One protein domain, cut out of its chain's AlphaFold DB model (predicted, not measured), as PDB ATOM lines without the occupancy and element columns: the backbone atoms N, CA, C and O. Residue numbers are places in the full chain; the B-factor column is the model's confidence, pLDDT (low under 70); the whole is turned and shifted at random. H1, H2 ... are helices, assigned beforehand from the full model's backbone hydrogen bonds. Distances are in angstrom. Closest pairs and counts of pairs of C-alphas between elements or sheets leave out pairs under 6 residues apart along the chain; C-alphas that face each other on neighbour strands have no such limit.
ATOM      1  N   HIS A   2     -19.561  31.188  34.052       73.69
ATOM      2  CA  HIS A   2     -19.818  32.511  34.627       73.69
ATOM      3  C   HIS A   2     -18.520  33.322  34.624       73.69
ATOM      4  O   HIS A   2     -17.491  32.804  35.056       73.69
ATOM      5  N   LEU A   3     -18.589  34.594  34.209       79.75
ATOM      6  CA  LEU A   3     -17.466  35.546  34.265       79.75
ATOM      7  C   LEU A   3     -16.795  35.569  35.647       79.75
ATOM      8  O   LEU A   3     -15.575  35.646  35.724       79.75
ATOM      9  N   PHE A   4     -17.590  35.377  36.702       83.38
ATOM     10  CA  PHE A   4     -17.156  35.195  38.086       83.38
ATOM     11  C   PHE A   4     -16.008  34.177  38.257       83.38
ATOM     12  O   PHE A   4     -15.120  34.380  39.080       83.38
ATOM     13  N   PHE A   5     -15.993  33.093  37.475       81.31
ATOM     14  CA  PHE A   5     -14.972  32.038  37.546       81.31
ATOM     15  C   PHE A   5     -13.976  32.073  36.380       81.31
ATOM     16  O   PHE A   5     -12.838  31.633  36.535       81.31
ATOM     17  N   SER A   6     -14.396  32.561  35.208       82.06
ATOM     18  CA  SER A   6     -13.624  32.438  33.964       82.06
ATOM     19  C   SER A   6     -12.942  33.724  33.497       82.06
ATOM     20  O   SER A   6     -12.136  33.669  32.573       82.06
ATOM     21  N   CYS A   7     -13.260  34.886  34.077       87.81
ATOM     22  CA  CYS A   7     -12.601  36.141  33.719       87.81
ATOM     23  C   CYS A   7     -11.240  36.262  34.417       87.81
ATOM     24  O   CYS A   7     -11.135  36.036  35.624       87.81
ATOM     25  N   SER A   8     -10.214  36.699  33.680       87.12
ATOM     26  CA  SER A   8      -8.860  36.923  34.209       87.12
ATOM     27  C   SER A   8      -8.840  37.912  35.380       87.12
ATOM     28  O   SER A   8      -8.063  37.739  36.314       87.12
ATOM     29  N   PHE A   9      -9.730  38.915  35.367       88.25
ATOM     30  CA  PHE A   9      -9.891  39.849  36.483       88.25
ATOM     31  C   PHE A   9     -10.368  39.136  37.753       88.25
ATOM     32  O   PHE A   9      -9.749  39.269  38.805       88.25
ATOM     33  N   SER A  10     -11.426  38.328  37.654       86.69
ATOM     34  CA  SER A  10     -11.957  37.584  38.797       86.69
ATOM     35  C   SER A  10     -10.927  36.592  39.337       86.69
ATOM     36  O   SER A  10     -10.698  36.561  40.540       86.69
ATOM     37  N   GLN A  11     -10.222  35.862  38.467       86.44
ATOM     38  CA  GLN A  11      -9.141  34.954  38.875       86.44
ATOM     39  C   GLN A  11      -8.011  35.679  39.621       86.44
ATOM     40  O   GLN A  11      -7.538  35.178  40.642       86.44
ATOM     41  N   ALA A  12      -7.619  36.874  39.166       89.25
ATOM     42  CA  ALA A  12      -6.637  37.699  39.863       89.25
ATOM     43  C   ALA A  12      -7.141  38.141  41.250       89.25
ATOM     44  O   ALA A  12      -6.411  38.019  42.235       89.25
ATOM     45  N   CYS A  13      -8.400  38.581  41.356       88.81
ATOM     46  CA  CYS A  13      -9.029  38.926  42.636       88.81
ATOM     47  C   CYS A  13      -9.073  37.730  43.599       88.81
ATOM     48  O   CYS A  13      -8.763  37.867  44.783       88.81
ATOM     49  N   TRP A  14      -9.414  36.542  43.103       88.75
ATOM     50  CA  TRP A  14      -9.445  35.313  43.896       88.75
ATOM     51  C   TRP A  14      -8.067  34.893  44.389       88.75
ATOM     52  O   TRP A  14      -7.938  34.531  45.560       88.75
ATOM     53  N   GLY A  15      -7.041  35.026  43.547       87.19
ATOM     54  CA  GLY A  15      -5.648  34.833  43.949       87.19
ATOM     55  C   GLY A  15      -5.217  35.823  45.033       87.19
ATOM     56  O   GLY A  15      -4.628  35.418  46.033       87.19
ATOM     57  N   PHE A  16      -5.583  37.102  44.900       89.00
ATOM     58  CA  PHE A  16      -5.252  38.141  45.882       89.00
ATOM     59  C   PHE A  16      -5.877  37.878  47.259       89.00
ATOM     60  O   PHE A  16      -5.226  38.050  48.287       89.00
ATOM     61  N   ILE A  17      -7.130  37.420  47.292       87.00
ATOM     62  CA  ILE A  17      -7.851  37.117  48.541       87.00
ATOM     63  C   ILE A  17      -7.533  35.686  49.035       87.00
ATOM     64  O   ILE A  17      -7.981  35.287  50.109       87.00
ATOM     65  N   SER A  18      -6.720  34.924  48.287       88.06
ATOM     66  CA  SER A  18      -6.363  33.525  48.565       88.06
ATOM     67  C   SER A  18      -7.588  32.621  48.747       88.06
ATOM     68  O   SER A  18      -7.641  31.796  49.657       88.06
ATOM     69  N   ILE A  19      -8.597  32.793  47.887       87.44
ATOM     70  CA  ILE A  19      -9.766  31.908  47.839       87.44
ATOM     71  C   ILE A  19      -9.447  30.752  46.884       87.44
ATOM     72  O   ILE A  19      -9.297  30.993  45.682       87.44
ATOM     73  N   PRO A  20      -9.347  29.504  47.376       83.88
ATOM     74  CA  PRO A  20      -9.104  28.363  46.512       83.88
ATOM     75  C   PRO A  20     -10.404  27.965  45.804       83.88
ATOM     76  O   PRO A  20     -11.410  27.663  46.449       83.88
ATOM     77  N   TRP A  21     -10.375  27.952  44.474       85.44
ATOM     78  CA  TRP A  21     -11.474  27.474  43.637       85.44
ATOM     79  C   TRP A  21     -11.095  26.146  42.986       85.44
ATOM     80  O   TRP A  21     -10.017  26.028  42.409       85.44
ATOM     81  N   ASP A  22     -11.991  25.163  43.056       85.62
ATOM     82  CA  ASP A  22     -11.831  23.886  42.361       85.62
ATOM     83  C   ASP A  22     -12.585  23.908  41.027       85.62
ATOM     84  O   ASP A  22     -13.765  23.574  40.956       85.62
ATOM     85  N   PHE A  23     -11.903  24.303  39.952       81.81
ATOM     86  CA  PHE A  23     -12.526  24.464  38.634       81.81
ATOM     87  C   PHE A  23     -13.002  23.154  37.978       81.81
ATOM     88  O   PHE A  23     -13.662  23.211  36.940       81.81
ATOM     89  N   ASN A  24     -12.700  21.994  38.570       85.06
ATOM     90  CA  ASN A  24     -13.121  20.689  38.059       85.06
ATOM     91  C   ASN A  24     -14.512  20.262  38.556       85.06
ATOM     92  O   ASN A  24     -15.084  19.308  38.027       85.06
ATOM     93  N   SER A  25     -15.054  20.960  39.556       82.38
ATOM     94  CA  SER A  25     -16.321  20.629  40.211       82.38
ATOM     95  C   SER A  25     -17.511  21.423  39.653       82.38
ATOM     96  O   SER A  25     -17.358  22.342  38.848       82.38
ATOM     97  N   SER A  26     -18.739  21.088  40.065       87.06
ATOM     98  CA  SER A  26     -19.906  21.906  39.714       87.06
ATOM     99  C   SER A  26     -19.819  23.286  40.395       87.06
ATOM    100  O   SER A  26     -19.270  23.382  41.492       87.06
ATOM    101  N   PRO A  27     -20.379  24.372  39.824       84.44
ATOM    102  CA  PRO A  27     -20.278  25.713  40.414       84.44
ATOM    103  C   PRO A  27     -20.771  25.807  41.867       84.44
ATOM    104  O   PRO A  27     -20.246  26.594  42.651       84.44
ATOM    105  N   LEU A  28     -21.772  25.003  42.238       87.06
ATOM    106  CA  LEU A  28     -22.273  24.942  43.611       87.06
ATOM    107  C   LEU A  28     -21.245  24.300  44.546       87.06
ATOM    108  O   LEU A  28     -20.964  24.855  45.608       87.06
ATOM    109  N   ASP A  29     -20.638  23.193  44.122       89.25
ATOM    110  CA  ASP A  29     -19.580  22.520  44.877       89.25
ATOM    111  C   ASP A  29     -18.344  23.411  45.022       89.25
ATOM    112  O   ASP A  29     -17.765  23.477  46.104       89.25
ATOM    113  N   MET A  30     -18.001  24.193  43.989       89.12
ATOM    114  CA  MET A  30     -16.918  25.181  44.059       89.12
ATOM    115  C   MET A  30     -17.149  26.200  45.177       89.12
ATOM    116  O   MET A  30     -16.238  26.494  45.949       89.12
ATOM    117  N   ILE A  31     -18.365  26.744  45.279       87.94
ATOM    118  CA  ILE A  31     -18.725  27.738  46.301       87.94
ATOM    119  C   ILE A  31     -18.709  27.110  47.694       87.94
ATOM    120  O   ILE A  31     -18.253  27.748  48.646       87.94
ATOM    121  N   ILE A  32     -19.187  25.872  47.831       89.56
ATOM    122  CA  ILE A  32     -19.165  25.144  49.104       89.56
ATOM    123  C   ILE A  32     -17.719  24.879  49.538       89.56
ATOM    124  O   ILE A  32     -17.367  25.198  50.676       89.56
ATOM    125  N   PHE A  33     -16.875  24.375  48.637       89.88
ATOM    126  CA  PHE A  33     -15.457  24.127  48.886       89.88
ATOM    127  C   PHE A  33     -14.719  25.416  49.265       89.88
ATOM    128  O   PHE A  33     -14.104  25.489  50.329       89.88
ATOM    129  N   ALA A  34     -14.853  26.470  48.457       89.44
ATOM    130  CA  ALA A  34     -14.218  27.759  48.708       89.44
ATOM    131  C   ALA A  34     -14.662  28.365  50.047       89.44
ATOM    132  O   ALA A  34     -13.840  28.891  50.795       89.44
ATOM    133  N   ARG A  35     -15.948  28.233  50.407       89.88
ATOM    134  CA  ARG A  35     -16.469  28.660  51.714       89.88
ATOM    135  C   ARG A  35     -15.820  27.895  52.866       89.88
ATOM    136  O   ARG A  35     -15.478  28.513  53.874       89.88
ATOM    137  N   GLN A  36     -15.700  26.573  52.746       89.69
ATOM    138  CA  GLN A  36     -15.104  25.719  53.776       89.69
ATOM    139  C   GLN A  36     -13.616  26.027  53.967       89.69
ATOM    140  O   GLN A  36     -13.173  26.168  55.102       89.69
ATOM    141  N   GLN A  37     -12.874  26.191  52.870       88.94
ATOM    142  CA  GLN A  37     -11.438  26.474  52.905       88.94
ATOM    143  C   GLN A  37     -11.128  27.895  53.377       88.94
ATOM    144  O   GLN A  37     -10.228  28.106  54.184       88.94
ATOM    145  N   PHE A  38     -11.882  28.887  52.899       88.50
ATOM    146  CA  PHE A  38     -11.660  30.277  53.283       88.50
ATOM    147  C   PHE A  38     -12.070  30.546  54.737       88.50
ATOM    148  O   PHE A  38     -11.473  31.394  55.397       88.50
ATOM    149  N   GLY A  39     -13.097  29.853  55.247       83.88
ATOM    150  CA  GLY A  39     -13.446  29.794  56.674       83.88
ATOM    151  C   GLY A  39     -13.905  31.109  57.323       83.88
ATOM    152  O   GLY A  39     -14.289  31.114  58.492       83.88
ATOM    153  N   LYS A  40     -13.896  32.236  56.598       86.19
ATOM    154  CA  LYS A  40     -14.243  33.558  57.137       86.19
ATOM    155  C   LYS A  40     -15.661  33.993  56.752       86.19
ATOM    156  O   LYS A  40     -16.066  33.842  55.598       86.19
ATOM    157  N   PRO A  41     -16.392  34.668  57.659       83.50
ATOM    158  CA  PRO A  41     -17.751  35.152  57.399       83.50
ATOM    159  C   PRO A  41     -17.821  36.205  56.279       83.50
ATOM    160  O   PRO A  41     -18.879  36.401  55.680       83.50
ATOM    161  N   ILE A  42     -16.696  36.858  55.955       86.75
ATOM    162  CA  ILE A  42     -16.608  37.831  54.857       86.75
ATOM    163  C   ILE A  42     -16.795  37.190  53.472       86.75
ATOM    164  O   ILE A  42     -17.181  37.895  52.547       86.75
ATOM    165  N   PHE A  43     -16.639  35.865  53.340       87.44
ATOM    166  CA  PHE A  43     -16.834  35.130  52.081       87.44
ATOM    167  C   PHE A  43     -18.142  35.499  51.379       87.44
ATOM    168  O   PHE A  43     -18.159  35.807  50.193       87.44
ATOM    169  N   ARG A  44     -19.246  35.543  52.134       85.00
ATOM    170  CA  ARG A  44     -20.567  35.840  51.571       85.00
ATOM    171  C   ARG A  44     -20.634  37.244  50.972       85.00
ATOM    172  O   ARG A  44     -21.254  37.422  49.934       85.00
ATOM    173  N   LYS A  45     -19.991  38.222  51.616       86.25
ATOM    174  CA  LYS A  45     -19.931  39.601  51.114       86.25
ATOM    175  C   LYS A  45     -19.079  39.686  49.851       86.25
ATOM    176  O   LYS A  45     -19.472  40.356  48.912       86.25
ATOM    177  N   VAL A  46     -17.957  38.968  49.823       85.88
ATOM    178  CA  VAL A  46     -17.067  38.902  48.657       85.88
ATOM    179  C   VAL A  46     -17.798  38.324  47.443       85.88
ATOM    180  O   VAL A  46     -17.785  38.937  46.384       85.88
ATOM    181  N   VAL A  47     -18.506  37.202  47.614       83.19
ATOM    182  CA  VAL A  47     -19.274  36.560  46.531       83.19
ATOM    183  C   VAL A  47     -20.462  37.412  46.062       83.19
ATOM    184  O   VAL A  47     -20.840  37.323  44.907       83.19
ATOM    185  N   MET A  48     -21.063  38.231  46.932       83.44
ATOM    186  CA  MET A  48     -22.180  39.115  46.556       83.44
ATOM    187  C   MET A  48     -21.753  40.362  45.771       83.44
ATOM    188  O   MET A  48     -22.581  40.929  45.065       83.44
TER     189      MET A  48
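AT A GLANCE: This is residues 2 to 48 of the 50 residues of an uncharacterized protein of Panicum hallii (UniProt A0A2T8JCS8). Four short helices are set loosely round the middle of the domain, with few contacts between them: H1 and the longer H2 lie toward one end of its longest axis, H3 and H4 toward the other. Residues 17 to 26, with no named element, run between these two halves from H2 to H3, and after H3 the backbone turns back into H4. The printed part has 47 residues, with the named helices H1, H2, H3 and H4 in that order and no named strand; the class is all helix. The whole is compact, with a radius of gyration of the C-alphas of 9.9 A and spans of 24 by 21 by 17 A.

IN THESE COORDINATES: H1, residues 3 to 6, begins with C-alpha 3 at (-17.466, 35.546, 34.265) and is 5.0 A long from first to last C-alpha. H2, residues 8 to 16, is 12.3 A long. H3, residues 27 to 38, begins at C-alpha 27 at (-20.278, 25.713, 40.414) and is the longest helix, 16.1 A. H4, residues 43 to 48, is 8.7 A long and ends with C-alpha 48 at (-22.180, 39.115, 46.556).

HOW THE PARTS SIT: H1 and H2 touch only at the corner by their tight link, and only just, with 3 pairs of C-alphas within 8 A; the closest C-alphas, of Phe 4 and Ser 10, are 5.8 A apart. H2 and H3 are apart. H3 and H4 are close but not clearly touching, with the closest C-alphas, of Arg 35 and Phe 43, 6.5 A apart. They run opposite ways at a steep tilt of 39 degrees. H4 is apart from H1 and from H2, and H1 is apart from H3. In H2, H3 and H4 every O i to N i+4 pair is within hydrogen-bond range; H1 is too short for such a pair, and its 1 pair of O i and N i+3 is within range.

THE WHOLE: The two C-alphas farthest apart, of Ser 8 and Pro 41, are 24.9 A apart. The printed part has no cut and no long link. The mean pLDDT of the printed part is 86.1, and no printed residue is under 70.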